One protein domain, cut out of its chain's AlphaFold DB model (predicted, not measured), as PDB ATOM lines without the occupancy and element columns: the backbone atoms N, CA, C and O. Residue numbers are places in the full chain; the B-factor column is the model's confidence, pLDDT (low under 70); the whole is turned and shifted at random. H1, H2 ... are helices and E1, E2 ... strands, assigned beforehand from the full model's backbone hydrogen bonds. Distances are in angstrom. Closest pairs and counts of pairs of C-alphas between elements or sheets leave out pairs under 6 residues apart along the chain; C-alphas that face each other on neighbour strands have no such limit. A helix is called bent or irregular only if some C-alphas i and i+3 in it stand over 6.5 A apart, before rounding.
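This is residues 4 to 114 of the 115 residues of an uncharacterized protein of uncultured bacterium (UniProt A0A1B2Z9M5). A twisted sheet of four strands makes the core of three layers: H4 and H5 sit side by side on one face, while H1 crosses the other, with short H2 beside it. H3 only grazes the sheet. The 111 residues, with order H1 H2 H3 E1 H4 E2 E3 H5 E4, are of mixed class; the sheet, E2 E3 E1 E4, is antiparallel. The whole is compact, radius of gyration of the C-alphas 13.0 A, spanning 38 by 30 by 20 A.

E2, residues 67 to 75, bends by 61 degrees at residue 71 and forms a hairpin with E3, residues 84 to 91; N 70 and O 88 are 3.0 A apart. E1, residues 39 to 45, is antiparallel to E3, N 43 and O 87 being 2.9 A apart, and to E4, residues 108 to 113, with N 42 and O 112 at 2.8 A. H1, residues 4 to 13, runs across the strands at 85 degrees to E3 on the local plane, height over the sheet 8.0 A. H2, residues 15 to 18, is on the same face; its closest C-alpha to E2 is that of Phe 18, 3.8 A from that of Gly 71. On the opposite face H5, residues 97 to 107, runs along E4 at 23 degrees on the local plane. H4, residues 52 to 60, touches H5 at a shallow tilt of 26 degrees, opposite ways; the closest C-alphas, of Leu 55 and Leu 104, are 5.9 A apart. E1, H4, E2 and E3, H5, E4 are split strand-helix-strand units, a third strand between their two, with right-handed crossovers. H3, residues 25 to 31, only grazes the sheet with residues 25 to 29. Every O i to N i+4 pair is within hydrogen-bond range in H1, H3 and H4, and 5 of 7 in H5; H2 is too short for one.

E3 is 22.2 A long, E2 20.7 A, E1 18.2 A and H1 14.2 A. H1 begins at C-alpha 4 (19.157, -0.864, -30.090) and E4 ends at C-alpha 113 (15.677, -3.146, -37.796). H5 is irregular, C-alphas 103 and 106 being 9.3 A apart.

The C-alphas farthest apart, of Asp 35 and Asp 81, are 38.0 A apart. The printed part has no cut and no long link. No printed residue is under 70 in pLDDT.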
ATOM      1  N   GLU A   4      19.199   0.039 -28.937       91.62
ATOM      2  CA  GLU A   4      19.157  -0.864 -30.090       91.62
ATOM      3  C   GLU A   4      19.572  -2.289 -29.703       91.62
ATOM      4  O   GLU A   4      18.892  -3.251 -30.050       91.62
ATOM      5  N   LEU A   5      20.655  -2.439 -28.928       92.50
ATOM      6  CA  LEU A   5      21.154  -3.756 -28.515       92.50
ATOM      7  C   LEU A   5      20.152  -4.484 -27.608       92.50
ATOM      8  O   LEU A   5      19.980  -5.694 -27.730       92.50
ATOM      9  N   ILE A   6      19.492  -3.745 -26.714       93.12
ATOM     10  CA  ILE A   6      18.443  -4.287 -25.840       93.12
ATOM     11  C   ILE A   6      17.233  -4.703 -26.674       93.12
ATOM     12  O   ILE A   6      16.763  -5.825 -26.535       93.12
ATOM     13  N   THR A   7      16.782  -3.840 -27.588       94.56
ATOM     14  CA  THR A   7      15.630  -4.122 -28.459       94.56
ATOM     15  C   THR A   7      15.875  -5.358 -29.322       94.56
ATOM     16  O   THR A   7      15.014  -6.227 -29.427       94.56
ATOM     17  N   LYS A   8      17.083  -5.481 -29.885       95.56
ATOM     18  CA  LYS A   8      17.504  -6.674 -30.620       95.56
ATOM     19  C   LYS A   8      17.436  -7.926 -29.746       95.56
ATOM     20  O   LYS A   8      16.880  -8.932 -30.168       95.56
ATOM     21  N   LYS A   9      17.994  -7.859 -28.536       93.94
ATOM     22  CA  LYS A   9      18.008  -8.989 -27.608       93.94
ATOM     23  C   LYS A   9      16.587  -9.429 -27.232       93.94
ATOM     24  O   LYS A   9      16.313 -10.618 -27.245       93.94
ATOM     25  N   ILE A  10      15.690  -8.479 -26.964       93.19
ATOM     26  CA  ILE A  10      14.272  -8.749 -26.683       93.19
ATOM     27  C   ILE A  10      13.617  -9.472 -27.860       93.19
ATOM     28  O   ILE A  10      12.946 -10.478 -27.655       93.19
ATOM     29  N   TYR A  11      13.845  -8.999 -29.088       93.69
ATOM     30  CA  TYR A  11      13.336  -9.674 -30.281       93.69
ATOM     31  C   TYR A  11      13.839 -11.120 -30.397       93.69
ATOM     32  O   TYR A  11      13.051 -12.017 -30.671       93.69
ATOM     33  N   GLU A  12      15.131 -11.356 -30.156       93.25
ATOM     34  CA  GLU A  12      15.723 -12.698 -30.218       93.25
ATOM     35  C   GLU A  12      15.226 -13.624 -29.091       93.25
ATOM     36  O   GLU A  12      15.049 -14.817 -29.321       93.25
ATOM     37  N   GLU A  13      14.990 -13.101 -27.883       92.12
ATOM     38  CA  GLU A  13      14.519 -13.882 -26.727       92.12
ATOM     39  C   GLU A  13      13.019 -14.208 -26.789       92.12
ATOM     40  O   GLU A  13      12.614 -15.268 -26.315       92.12
ATOM     41  N   HIS A  14      12.212 -13.336 -27.399       90.31
ATOM     42  CA  HIS A  14      10.750 -13.461 -27.484       90.31
ATOM     43  C   HIS A  14      10.256 -13.685 -28.920       90.31
ATOM     44  O   HIS A  14       9.119 -13.355 -29.258       90.31
ATOM     45  N   GLN A  15      11.105 -14.237 -29.789       90.50
ATOM     46  CA  GLN A  15      10.809 -14.362 -31.216       90.50
ATOM     47  C   GLN A  15       9.498 -15.119 -31.488       90.50
ATOM     48  O   GLN A  15       8.723 -14.699 -32.343       90.50
ATOM     49  N   ASP A  16       9.218 -16.183 -30.732       89.69
ATOM     50  CA  ASP A  16       7.992 -16.981 -30.878       89.69
ATOM     51  C   ASP A  16       6.718 -16.171 -30.575       89.69
ATOM     52  O   ASP A  16       5.685 -16.381 -31.215       89.69
ATOM     53  N   GLU A  17       6.785 -15.224 -29.632       90.88
ATOM     54  CA  GLU A  17       5.671 -14.321 -29.310       90.88
ATOM     55  C   GLU A  17       5.461 -13.303 -30.435       90.88
ATOM     56  O   GLU A  17       4.334 -13.095 -30.881       90.88
ATOM     57  N   PHE A  18       6.552 -12.723 -30.952       92.56
ATOM     58  CA  PHE A  18       6.496 -11.780 -32.072       92.56
ATOM     59  C   PHE A  18       5.972 -12.407 -33.363       92.56
ATOM     60  O   PHE A  18       5.350 -11.715 -34.166       92.56
ATOM     61  N   LEU A  19       6.247 -13.694 -33.579       92.62
ATOM     62  CA  LEU A  19       5.804 -14.419 -34.763       92.62
ATOM     63  C   LEU A  19       4.369 -14.943 -34.659       92.62
ATOM     64  O   LEU A  19       3.854 -15.429 -35.656       92.62
ATOM     65  N   GLU A  20       3.715 -14.865 -33.497       91.69
ATOM     66  CA  GLU A  20       2.317 -15.288 -33.310       91.69
ATOM     67  C   GLU A  20       2.019 -16.724 -33.806       91.69
ATOM     68  O   GLU A  20       0.929 -17.041 -34.285       91.69
ATOM     69  N   GLY A  21       3.004 -17.619 -33.681       90.75
ATOM     70  CA  GLY A  21       2.918 -19.007 -34.148       90.75
ATOM     71  C   GLY A  21       3.294 -19.228 -35.618       90.75
ATOM     72  O   GLY A  21       3.316 -20.379 -36.058       90.75
ATOM     73  N   CYS A  22       3.629 -18.173 -36.364       92.75
ATOM     74  CA  CYS A  22       4.251 -18.271 -37.679       92.75
ATOM     75  C   CYS A  22       5.703 -18.759 -37.574       92.75
ATOM     76  O   CYS A  22       6.393 -18.563 -36.576       92.75
ATOM     77  N   SER A  23       6.203 -19.343 -38.656       93.50
ATOM     78  CA  SER A  23       7.580 -19.832 -38.764       93.50
ATOM     79  C   SER A  23       8.561 -18.733 -39.183       93.50
ATOM     80  O   SER A  23       9.776 -18.905 -39.061       93.50
ATOM     81  N   SER A  24       8.060 -17.622 -39.732       93.56
ATOM     82  CA  SER A  24       8.867 -16.485 -40.172       93.56
ATOM     83  C   SER A  24       8.067 -15.185 -40.243       93.56
ATOM     84  O   SER A  24       6.836 -15.180 -40.239       93.56
ATOM     85  N   ILE A  25       8.789 -14.065 -40.359       94.00
ATOM     86  CA  ILE A  25       8.200 -12.739 -40.582       94.00
ATOM     87  C   ILE A  25       7.461 -12.682 -41.923       94.00
ATOM     88  O   ILE A  25       6.475 -11.964 -42.037       94.00
ATOM     89  N   GLU A  26       7.906 -13.429 -42.936       94.12
ATOM     90  CA  GLU A  26       7.198 -13.543 -44.213       94.12
ATOM     91  C   GLU A  26       5.822 -14.196 -44.043       94.12
ATOM     92  O   GLU A  26       4.836 -13.630 -44.502       94.12
ATOM     93  N   GLU A  27       5.741 -15.324 -43.332       94.75
ATOM     94  CA  GLU A  27       4.465 -16.000 -43.059       94.75
ATOM     95  C   GLU A  27       3.531 -15.109 -42.221       94.75
ATOM     96  O   GLU A  27       2.346 -14.982 -42.532       94.75
ATOM     97  N   LEU A  28       4.081 -14.410 -41.222       94.38
ATOM     98  CA  LEU A  28       3.342 -13.416 -40.444       94.38
ATOM     99  C   LEU A  28       2.828 -12.276 -41.334       94.38
ATOM    100  O   LEU A  28       1.662 -11.906 -41.266       94.38
ATOM    101  N   SER A  29       3.672 -11.732 -42.210       93.00
ATOM    102  CA  SER A  29       3.294 -10.643 -43.119       93.00
ATOM    103  C   SER A  29       2.157 -11.061 -44.053       93.00
ATOM    104  O   SER A  29       1.200 -10.307 -44.224       93.00
ATOM    105  N   GLU A  30       2.213 -12.277 -44.600       93.38
ATOM    106  CA  GLU A  30       1.146 -12.842 -45.432       93.38
ATOM    107  C   GLU A  30      -0.170 -12.993 -44.651       93.38
ATOM    108  O   GLU A  30      -1.230 -12.639 -45.171       93.38
ATOM    109  N   MET A  31      -0.121 -13.438 -43.388       93.62
ATOM    110  CA  MET A  31      -1.307 -13.527 -42.522       93.62
ATOM    111  C   MET A  31      -1.991 -12.174 -42.299       93.62
ATOM    112  O   MET A  31      -3.219 -12.115 -42.214       93.62
ATOM    113  N   TYR A  32      -1.215 -11.092 -42.247       92.44
ATOM    114  CA  TYR A  32      -1.721  -9.724 -42.120       92.44
ATOM    115  C   TYR A  32      -2.031  -9.053 -43.471       92.44
ATOM    116  O   TYR A  32      -2.420  -7.886 -43.504       92.44
ATOM    117  N   GLY A  33      -1.905  -9.773 -44.592       92.44
ATOM    118  CA  GLY A  33      -2.217  -9.261 -45.930       92.44
ATOM    119  C   GLY A  33      -1.157  -8.320 -46.511       92.44
ATOM    120  O   GLY A  33      -1.471  -7.487 -47.362       92.44
ATOM    121  N   VAL A  34       0.093  -8.427 -46.054       91.94
ATOM    122  CA  VAL A  34       1.224  -7.633 -46.546       91.94
ATOM    123  C   VAL A  34       1.983  -8.416 -47.619       91.94
ATOM    124  O   VAL A  34       2.870  -9.214 -47.328       91.94
ATOM    125  N   ASP A  35       1.667  -8.143 -48.887       86.00
ATOM    126  CA  ASP A  35       2.228  -8.861 -50.047       86.00
ATOM    127  C   ASP A  35       3.727  -8.609 -50.290       86.00
ATOM    128  O   ASP A  35       4.407  -9.372 -50.981       86.00
ATOM    129  N   LYS A  36       4.258  -7.488 -49.791       91.62
ATOM    130  CA  LYS A  36       5.649  -7.089 -50.006       91.62
ATOM    131  C   LYS A  36       6.214  -6.461 -48.749       91.62
ATOM    132  O   LYS A  36       5.661  -5.498 -48.245       91.62
ATOM    133  N   ILE A  37       7.378  -6.941 -48.332       95.50
ATOM    134  CA  ILE A  37       8.114  -6.413 -47.184       95.50
ATOM    135  C   ILE A  37       9.291  -5.583 -47.695       95.50
ATOM    136  O   ILE A  37      10.183  -6.112 -48.364       95.50
ATOM    137  N   ALA A  38       9.301  -4.291 -47.383       95.75
ATOM    138  CA  ALA A  38      10.448  -3.418 -47.610       95.75
ATOM    139  C   ALA A  38      11.336  -3.328 -46.368       95.75
ATOM    140  O   ALA A  38      12.547  -3.487 -46.498       95.75
ATOM    141  N   ASN A  39      10.738  -3.105 -45.193       95.75
ATOM    142  CA  ASN A  39      11.438  -3.078 -43.912       95.75
ATOM    143  C   ASN A  39      10.582  -3.654 -42.785       95.75
ATOM    144  O   ASN A  39       9.352  -3.582 -42.833       95.75
ATOM    145  N   VAL A  40      11.253  -4.181 -41.761       97.12
ATOM    146  CA  VAL A  40      10.626  -4.694 -40.538       97.12
ATOM    147  C   VAL A  40      11.412  -4.227 -39.326       97.12
ATOM    148  O   VAL A  40      12.636  -4.377 -39.274       97.12
ATOM    149  N   PHE A  41      10.707  -3.694 -38.335       97.81
ATOM    150  CA  PHE A  41      11.302  -3.167 -37.112       97.81
ATOM    151  C   PHE A  41      10.676  -3.811 -35.881       97.81
ATOM    152  O   PHE A  41       9.462  -3.974 -35.825       97.81
ATOM    153  N   CYS A  42      11.497  -4.107 -34.877       96.94
ATOM    154  CA  CYS A  42      11.041  -4.280 -33.503       96.94
ATOM    155  C   CYS A  42      11.089  -2.916 -32.809       96.94
ATOM    156  O   CYS A  42      12.118  -2.230 -32.854       96.94
ATOM    157  N   LEU A  43       9.976  -2.518 -32.199       96.88
ATOM    158  CA  LEU A  43       9.782  -1.235 -31.534       96.88
ATOM    159  C   LEU A  43       9.481  -1.485 -30.058       96.88
ATOM    160  O   LEU A  43       8.524  -2.190 -29.764       96.88
ATOM    161  N   ILE A  44      10.250  -0.883 -29.150       95.94
ATOM    162  CA  ILE A  44       9.929  -0.819 -27.717       95.94
ATOM    163  C   ILE A  44       9.279   0.529 -27.447       95.94
ATOM    164  O   ILE A  44       9.874   1.576 -27.722       95.94
ATOM    165  N   LEU A  45       8.063   0.500 -26.924       95.31
ATOM    166  CA  LEU A  45       7.185   1.651 -26.828       95.31
ATOM    167  C   LEU A  45       6.746   1.888 -25.383       95.31
ATOM    168  O   LEU A  45       6.559   0.945 -24.615       95.31
ATOM    169  N   ASN A  46       6.544   3.158 -25.037       94.69
ATOM    170  CA  ASN A  46       5.975   3.589 -23.767       94.69
ATOM    171  C   ASN A  46       4.440   3.718 -23.879       94.69
ATOM    172  O   ASN A  46       3.978   4.733 -24.416       94.69
ATOM    173  N   PRO A  47       3.646   2.749 -23.384       91.06
ATOM    174  CA  PRO A  47       2.185   2.815 -23.455       91.06
ATOM    175  C   PRO A  47       1.581   3.906 -22.556       91.06
ATOM    176  O   PRO A  47       0.481   4.378 -22.832       91.06
ATOM    177  N   ASP A  48       2.297   4.350 -21.517       89.88
ATOM    178  CA  ASP A  48       1.809   5.351 -20.558       89.88
ATOM    179  C   ASP A  48       1.868   6.786 -21.104       89.88
ATOM    180  O   ASP A  48       1.386   7.731 -20.469       89.88
ATOM    181  N   TYR A  49       2.494   6.994 -22.262       90.88
ATOM    182  CA  TYR A  49       2.609   8.323 -22.842       90.88
ATOM    183  C   TYR A  49       1.273   8.751 -23.471       90.88
ATOM    184  O   TYR A  49       0.674   8.024 -24.257       90.88
ATOM    185  N   ASN A  50       0.806   9.965 -23.158       89.62
ATOM    186  CA  ASN A  50      -0.565  10.420 -23.458       89.62
ATOM    187  C   ASN A  50      -0.987  10.352 -24.941       89.62
ATOM    188  O   ASN A  50      -2.178  10.394 -25.237       89.62
ATOM    189  N   ASN A  51      -0.037  10.332 -25.875       92.62
ATOM    190  CA  ASN A  51      -0.294  10.261 -27.315       92.62
ATOM    191  C   ASN A  51       0.113   8.913 -27.938       92.62
ATOM    192  O   ASN A  51       0.136   8.832 -29.164       92.62
ATOM    193  N   TYR A  52       0.390   7.879 -27.131       93.25
ATOM    194  CA  TYR A  52       0.746   6.528 -27.582       93.25
ATOM    195  C   TYR A  52      -0.193   6.022 -28.684       93.25
ATOM    196  O   TYR A  52       0.249   5.807 -29.815       93.25
ATOM    197  N   ASP A  53      -1.495   5.938 -28.386       92.75
ATOM    198  CA  ASP A  53      -2.497   5.428 -29.328       92.75
ATOM    199  C   ASP A  53      -2.558   6.286 -30.594       92.75
ATOM    200  O   ASP A  53      -2.558   5.774 -31.710       92.75
ATOM    201  N   SER A  54      -2.548   7.613 -30.436       94.88
ATOM    202  CA  SER A  54      -2.641   8.527 -31.574       94.88
ATOM    203  C   SER A  54      -1.437   8.416 -32.506       94.88
ATOM    204  O   SER A  54      -1.618   8.485 -33.719       94.88
ATOM    205  N   LEU A  55      -0.219   8.285 -31.974       94.94
ATOM    206  CA  LEU A  55       0.989   8.193 -32.792       94.94
ATOM    207  C   LEU A  55       1.085   6.846 -33.510       94.94
ATOM    208  O   LEU A  55       1.450   6.823 -34.684       94.94
ATOM    209  N   LEU A  56       0.704   5.750 -32.848       93.88
ATOM    210  CA  LEU A  56       0.619   4.435 -33.485       93.88
ATOM    211  C   LEU A  56      -0.444   4.404 -34.580       93.88
ATOM    212  O   LEU A  56      -0.124   4.046 -35.709       93.88
ATOM    213  N   THR A  57      -1.663   4.868 -34.296       94.44
ATOM    214  CA  THR A  57      -2.739   4.936 -35.297       94.44
ATOM    215  C   THR A  57      -2.338   5.790 -36.500       94.44
ATOM    216  O   THR A  57      -2.608   5.415 -37.636       94.44
ATOM    217  N   ASN A  58      -1.652   6.917 -36.289       94.88
ATOM    218  CA  ASN A  58      -1.161   7.741 -37.398       94.88
ATOM    219  C   ASN A  58      -0.124   7.012 -38.262       94.88
ATOM    220  O   ASN A  58      -0.058   7.256 -39.461       94.88
ATOM    221  N   LEU A  59       0.698   6.149 -37.661       94.75
ATOM    222  CA  LEU A  59       1.691   5.356 -38.379       94.75
ATOM    223  C   LEU A  59       1.036   4.194 -39.143       94.75
ATOM    224  O   LEU A  59       1.441   3.887 -40.261       94.75
ATOM    225  N   GLU A  60       0.002   3.580 -38.568       94.62
ATOM    226  CA  GLU A  60      -0.780   2.498 -39.182       94.62
ATOM    227  C   GLU A  60      -1.665   2.985 -40.338       94.62
ATOM    228  O   GLU A  60      -1.876   2.261 -41.308       94.62
ATOM    229  N   LEU A  61      -2.159   4.223 -40.255       94.06
ATOM    230  CA  LEU A  61      -3.044   4.839 -41.247       94.06
ATOM    231  C   LEU A  61      -2.329   5.844 -42.168       94.06
ATOM    232  O   LEU A  61      -3.000   6.619 -42.847       94.06
ATOM    233  N   ASP A  62      -0.993   5.881 -42.185       91.44
ATOM    234  CA  ASP A  62      -0.242   6.789 -43.059       91.44
ATOM    235  C   ASP A  62      -0.551   6.480 -44.534       91.44
ATOM    236  O   ASP A  62      -0.165   5.434 -45.051       91.44
ATOM    237  N   ASP A  63      -1.215   7.412 -45.225       87.12
ATOM    238  CA  ASP A  63      -1.612   7.263 -46.633       87.12
ATOM    239  C   ASP A  63      -0.424   6.991 -47.579       87.12
ATOM    240  O   ASP A  63      -0.612   6.452 -48.672       87.12
ATOM    241  N   ASN A  64       0.798   7.385 -47.199       89.56
ATOM    242  CA  ASN A  64       1.983   7.215 -48.038       89.56
ATOM    243  C   ASN A  64       2.720   5.910 -47.756       89.56
ATOM    244  O   ASN A  64       3.230   5.301 -48.693       89.56
ATOM    245  N   ASN A  65       2.835   5.512 -46.488       92.94
ATOM    246  CA  ASN A  65       3.537   4.292 -46.092       92.94
ATOM    247  C   ASN A  65       2.970   3.738 -44.774       92.94
ATOM    248  O   ASN A  65       3.577   3.951 -43.719       92.94
ATOM    249  N   PRO A  66       1.815   3.055 -44.825       93.38
ATOM    250  CA  PRO A  66       1.159   2.557 -43.628       93.38
ATOM    251  C   PRO A  66       1.978   1.430 -43.000       93.38
ATOM    252  O   PRO A  66       2.514   0.558 -43.693       93.38
ATOM    253  N   MET A  67       2.051   1.439 -41.674       96.25
ATOM    254  CA  MET A  67       2.625   0.350 -40.896       96.25
ATOM    255  C   MET A  67       1.576  -0.727 -40.630       96.25
ATOM    256  O   MET A  67       0.493  -0.445 -40.129       96.25
ATOM    257  N   THR A  68       1.931  -1.986 -40.857       95.81
ATOM    258  CA  THR A  68       1.198  -3.113 -40.267       95.81
ATOM    259  C   THR A  68       1.821  -3.446 -38.915       95.81
ATOM    260  O   THR A  68       3.009  -3.769 -38.858       95.81
ATOM    261  N   SER A  69       1.043  -3.335 -37.833       93.38
ATOM    262  CA  SER A  69       1.487  -3.679 -36.476       93.38
ATOM    263  C   SER A  69       1.072  -5.101 -36.092       93.38
ATOM    264  O   SER A  69      -0.096  -5.462 -36.229       93.38
ATOM    265  N   CYS A  70       2.016  -5.888 -35.580       91.62
ATOM    266  CA  CYS A  70       1.796  -7.251 -35.083       91.62
ATOM    267  C   CYS A  70       2.801  -7.601 -33.973       91.62
ATOM    268  O   CYS A  70       3.645  -6.775 -33.612       91.62
ATOM    269  N   GLY A  71       2.708  -8.805 -33.410       82.50
ATOM    270  CA  GLY A  71       3.670  -9.335 -32.448       82.50
ATOM    271  C   GLY A  71       3.707  -8.517 -31.162       82.50
ATOM    272  O   GLY A  71       4.734  -7.938 -30.822       82.50
ATOM    273  N   TYR A  72       2.569  -8.395 -30.482       85.38
ATOM    274  CA  TYR A  72       2.500  -7.680 -29.209       85.38
ATOM    275  C   TYR A  72       3.086  -8.528 -28.075       85.38
ATOM    276  O   TYR A  72       2.630  -9.646 -27.844       85.38
ATOM    277  N   THR A  73       4.025  -7.965 -27.318       86.38
ATOM    278  CA  THR A  73       4.513  -8.569 -26.071       86.38
ATOM    279  C   THR A  73       4.749  -7.499 -25.006       86.38
ATOM    280  O   THR A  73       5.237  -6.402 -25.300       86.38
ATOM    281  N   ASP A  74       4.375  -7.804 -23.763       83.94
ATOM    282  CA  ASP A  74       4.715  -6.977 -22.608       83.94
ATOM    283  C   ASP A  74       6.194  -7.212 -22.283       83.94
ATOM    284  O   ASP A  74       6.608  -8.322 -21.942       83.94
ATOM    285  N   THR A  75       7.009  -6.165 -22.374       77.00
ATOM    286  CA  THR A  75       8.452  -6.269 -22.143       77.00
ATOM    287  C   THR A  75       8.855  -5.549 -20.872       77.00
ATOM    288  O   THR A  75       8.370  -4.466 -20.573       77.00
ATOM    289  N   ASN A  76       9.801  -6.136 -20.145       79.31
ATOM    290  CA  ASN A  76      10.517  -5.460 -19.065       79.31
ATOM    291  C   ASN A  76      11.909  -5.078 -19.573       79.31
ATOM    292  O   ASN A  76      12.926  -5.601 -19.112       79.31
ATOM    293  N   ALA A  77      11.945  -4.215 -20.585       81.25
ATOM    294  CA  ALA A  77      13.180  -3.779 -21.220       81.25
ATOM    295  C   ALA A  77      14.038  -2.919 -20.275       81.25
ATOM    296  O   ALA A  77      15.256  -2.823 -20.456       81.25
ATOM    297  N   GLY A  78      13.411  -2.328 -19.250       82.25
ATOM    298  CA  GLY A  78      14.077  -1.561 -18.198       82.25
ATOM    299  C   GLY A  78      14.451  -0.142 -18.631       82.25
ATOM    300  O   GLY A  78      15.391   0.445 -18.092       82.25
ATOM    301  N   PHE A  79      13.748   0.395 -19.627       83.12
ATOM    302  CA  PHE A  79      13.811   1.796 -20.025       83.12
ATOM    303  C   PHE A  79      12.953   2.688 -19.112       83.12
ATOM    304  O   PHE A  79      13.340   3.834 -18.879       83.12
ATOM    305  N   ILE A  80      11.836   2.174 -18.582       84.19
ATOM    306  CA  ILE A  80      10.920   2.834 -17.639       84.19
ATOM    307  C   ILE A  80      10.402   1.855 -16.569       84.19
ATOM    308  O   ILE A  80      10.378   0.645 -16.763       84.19
ATOM    309  N   ASP A  81       9.960   2.391 -15.428       80.38
ATOM    310  CA  ASP A  81       9.559   1.582 -14.264       80.38
ATOM    311  C   ASP A  81       8.169   0.930 -14.401       80.38
ATOM    312  O   ASP A  81       7.904  -0.094 -13.772       80.38
ATOM    313  N   ASN A  82       7.275   1.513 -15.205       79.50
ATOM    314  CA  ASN A  82       5.880   1.069 -15.330       79.50
ATOM    315  C   ASN A  82       5.666  -0.046 -16.372       79.50
ATOM    316  O   ASN A  82       4.538  -0.508 -16.538       79.50
ATOM    317  N   GLY A  83       6.738  -0.499 -17.027       81.94
ATOM    318  CA  GLY A  83       6.701  -1.522 -18.072       81.94
ATOM    319  C   GLY A  83       6.568  -0.940 -19.478       81.94
ATOM    320  O   GLY A  83       5.990   0.125 -19.693       81.94
ATOM    321  N   GLU A  84       7.143  -1.646 -20.447       91.19
ATOM    322  CA  GLU A  84       7.121  -1.284 -21.859       91.19
ATOM    323  C   GLU A  84       6.364  -2.323 -22.674       91.19
ATOM    324  O   GLU A  84       6.222  -3.476 -22.277       91.19
ATOM    325  N   VAL A  85       5.955  -1.944 -23.877       92.50
ATOM    326  CA  VAL A  85       5.392  -2.896 -24.836       92.50
ATOM    327  C   VAL A  85       6.288  -2.971 -26.051       92.50
ATOM    328  O   VAL A  85       6.782  -1.944 -26.523       92.50
ATOM    329  N   ALA A  86       6.485  -4.172 -26.576       93.94
ATOM    330  CA  ALA A  86       7.165  -4.357 -27.840       93.94
ATOM    331  C   ALA A  86       6.206  -4.798 -28.931       93.94
ATOM    332  O   ALA A  86       5.235  -5.515 -28.681       93.94
ATOM    333  N   ARG A  87       6.482  -4.326 -30.147       94.81
ATOM    334  CA  ARG A  87       5.702  -4.631 -31.345       94.81
ATOM    335  C   ARG A  87       6.597  -4.749 -32.566       94.81
ATOM    336  O   ARG A  87       7.622  -4.070 -32.662       94.81
ATOM    337  N   ILE A  88       6.153  -5.545 -33.529       96.44
ATOM    338  CA  ILE A  88       6.683  -5.543 -34.885       96.44
ATOM    339  C   ILE A  88       5.922  -4.516 -35.725       96.44
ATOM    340  O   ILE A  88       4.691  -4.478 -35.731       96.44
ATOM    341  N   GLY A  89       6.674  -3.678 -36.435       97.00
ATOM    342  CA  GLY A  89       6.169  -2.807 -37.492       97.00
ATOM    343  C   GLY A  89       6.675  -3.274 -38.852       97.00
ATOM    344  O   GLY A  89       7.886  -3.277 -39.087       97.00
ATOM    345  N   ILE A  90       5.758  -3.653 -39.742       97.06
ATOM    346  CA  ILE A  90       6.050  -4.103 -41.110       97.06
ATOM    347  C   ILE A  90       5.649  -3.001 -42.091       97.06
ATOM    348  O   ILE A  90       4.534  -2.481 -42.022       97.06
ATOM    349  N   PHE A  91       6.542  -2.672 -43.027       96.44
ATOM    350  CA  PHE A  91       6.303  -1.664 -44.059       96.44
ATOM    351  C   PHE A  91       6.470  -2.241 -45.462       96.44
ATOM    352  O   PHE A  91       7.466  -2.908 -45.761       96.44
ATOM    353  N   SER A  92       5.535  -1.902 -46.350       94.38
ATOM    354  CA  SER A  92       5.579  -2.288 -47.768       94.38
ATOM    355  C   SER A  92       6.464  -1.378 -48.620       94.38
ATOM    356  O   SER A  92       6.917  -1.775 -49.702       94.38
ATOM    357  N   LEU A  93       6.732  -0.163 -48.135       94.31
ATOM    358  CA  LEU A  93       7.677   0.785 -48.718       94.31
ATOM    359  C   LEU A  93       8.785   1.100 -47.715       94.31
ATOM    360  O   LEU A  93       8.609   0.997 -46.503       94.31
ATOM    361  N   THR A  94       9.952   1.470 -48.231       94.44
ATOM    362  CA  THR A  94      11.122   1.722 -47.391       94.44
ATOM    363  C   THR A  94      10.871   2.891 -46.442       94.44
ATOM    364  O   THR A  94      10.419   3.951 -46.871       94.44
ATOM    365  N   THR A  95      11.214   2.715 -45.169       95.19
ATOM    366  CA  THR A  95      11.274   3.793 -44.173       95.19
ATOM    367  C   THR A  95      12.583   3.694 -43.394       95.19
ATOM    368  O   THR A  95      13.323   2.717 -43.515       95.19
ATOM    369  N   SER A  96      12.911   4.729 -42.629       95.12
ATOM    370  CA  SER A  96      14.157   4.797 -41.868       95.12
ATOM    371  C   SER A  96      13.892   4.856 -40.371       95.12
ATOM    372  O   SER A  96      12.872   5.373 -39.920       95.12
ATOM    373  N   ILE A  97      14.868   4.397 -39.588       95.38
ATOM    374  CA  ILE A  97      14.847   4.532 -38.126       95.38
ATOM    375  C   ILE A  97      14.655   5.997 -37.706       95.38
ATOM    376  O   ILE A  97      13.933   6.264 -36.749       95.38
ATOM    377  N   ASP A  98      15.272   6.949 -38.410       95.75
ATOM    378  CA  ASP A  98      15.152   8.373 -38.081       95.75
ATOM    379  C   ASP A  98      13.740   8.909 -38.349       95.75
ATOM    380  O   ASP A  98      13.218   9.697 -37.562       95.75
ATOM    381  N   GLU A  99      13.080   8.445 -39.412       94.94
ATOM    382  CA  GLU A  99      11.679   8.780 -39.675       94.94
ATOM    383  C   GLU A  99      10.759   8.238 -38.573       94.94
ATOM    384  O   GLU A  99       9.917   8.974 -38.060       94.94
ATOM    385  N   LEU A 100      10.968   6.989 -38.149       96.12
ATOM    386  CA  LEU A 100      10.200   6.372 -37.064       96.12
ATOM    387  C   LEU A 100      10.428   7.075 -35.724       96.12
ATOM    388  O   LEU A 100       9.464   7.349 -35.010       96.12
ATOM    389  N   LYS A 101      11.673   7.449 -35.409       95.50
ATOM    390  CA  LYS A 101      11.995   8.270 -34.231       95.50
ATOM    391  C   LYS A 101      11.290   9.621 -34.269       95.50
ATOM    392  O   LYS A 101      10.803  10.065 -33.239       95.50
ATOM    393  N   ASN A 102      11.193  10.257 -35.435       94.75
ATOM    394  CA  ASN A 102      10.487  11.531 -35.565       94.75
ATOM    395  C   ASN A 102       8.967  11.375 -35.406       94.75
ATOM    396  O   ASN A 102       8.338  12.224 -34.778       94.75
ATOM    397  N   LYS A 103       8.373  10.311 -35.964       94.31
ATOM    398  CA  LYS A 103       6.921  10.067 -35.893       94.31
ATOM    399  C   LYS A 103       6.467   9.631 -34.499       94.31
ATOM    400  O   LYS A 103       5.449  10.115 -34.021       94.31
ATOM    401  N   LEU A 104       7.212   8.735 -33.852       94.75
ATOM    402  CA  LEU A 104       6.857   8.179 -32.542       94.75
ATOM    403  C   LEU A 104       7.421   9.003 -31.371       94.75
ATOM    404  O   LEU A 104       6.869   8.965 -30.276       94.75
ATOM    405  N   SER A 105       8.471   9.797 -31.598       92.88
ATOM    406  CA  SER A 105       9.074  10.699 -30.607       92.88
ATOM    407  C   SER A 105       9.297  10.008 -29.253       92.88
ATOM    408  O   SER A 105       9.931   8.956 -29.198       92.88
ATOM    409  N   ASP A 106       8.759  10.572 -28.169       91.44
ATOM    410  CA  ASP A 106       8.967  10.104 -26.795       91.44
ATOM    411  C   ASP A 106       8.268   8.769 -26.498       91.44
ATOM    412  O   ASP A 106       8.563   8.129 -25.489       91.44
ATOM    413  N   VAL A 107       7.348   8.334 -27.370       94.56
ATOM    414  CA  VAL A 107       6.744   7.003 -27.267       94.56
ATOM    415  C   VAL A 107       7.777   5.923 -27.579       94.56
ATOM    416  O   VAL A 107       7.706   4.840 -27.006       94.56
ATOM    417  N   LEU A 108       8.744   6.187 -28.462       95.75
ATOM    418  CA  LEU A 108       9.730   5.197 -28.886       95.75
ATOM    419  C   LEU A 108      10.941   5.179 -27.947       95.75
ATOM    420  O   LEU A 108      11.787   6.072 -27.973       95.75
ATOM    421  N   LEU A 109      11.066   4.109 -27.169       94.88
ATOM    422  CA  LEU A 109      12.168   3.899 -26.228       94.88
ATOM    423  C   LEU A 109      13.327   3.118 -26.865       94.88
ATOM    424  O   LEU A 109      14.502   3.357 -26.573       94.88
ATOM    425  N   GLY A 110      13.001   2.193 -27.769       95.38
ATOM    426  CA  GLY A 110      13.959   1.314 -28.428       95.38
ATOM    427  C   GLY A 110      13.503   0.919 -29.825       95.38
ATOM    428  O   GLY A 110      12.312   0.813 -30.094       95.38
ATOM    429  N   ILE A 111      14.458   0.731 -30.732       97.00
ATOM    430  CA  ILE A 111      14.185   0.312 -32.105       97.00
ATOM    431  C   ILE A 111      15.325  -0.552 -32.625       97.00
ATOM    432  O   ILE A 111      16.498  -0.230 -32.426       97.00
ATOM    433  N   HIS A 112      14.971  -1.632 -33.313       96.44
ATOM    434  CA  HIS A 112      15.898  -2.486 -34.038       96.44
ATOM    435  C   HIS A 112      15.305  -2.858 -35.398       96.44
ATOM    436  O   HIS A 112      14.168  -3.318 -35.470       96.44
ATOM    437  N   GLN A 113      16.071  -2.674 -36.472       96.94
ATOM    438  CA  GLN A 113      15.677  -3.146 -37.796       96.94
ATOM    439  C   GLN A 113      16.019  -4.629 -37.937       96.94
ATOM    440  O   GLN A 113      17.188  -5.008 -37.893       96.94
ATOM    441  N   ILE A 114      14.989  -5.445 -38.134       95.06
ATOM    442  CA  ILE A 114      15.101  -6.886 -38.370       95.06
ATOM    443  C   ILE A 114      15.421  -7.147 -39.846       95.06
ATOM    444  O   ILE A 114      16.231  -8.021 -40.164       95.06
TER     445      ILE A 114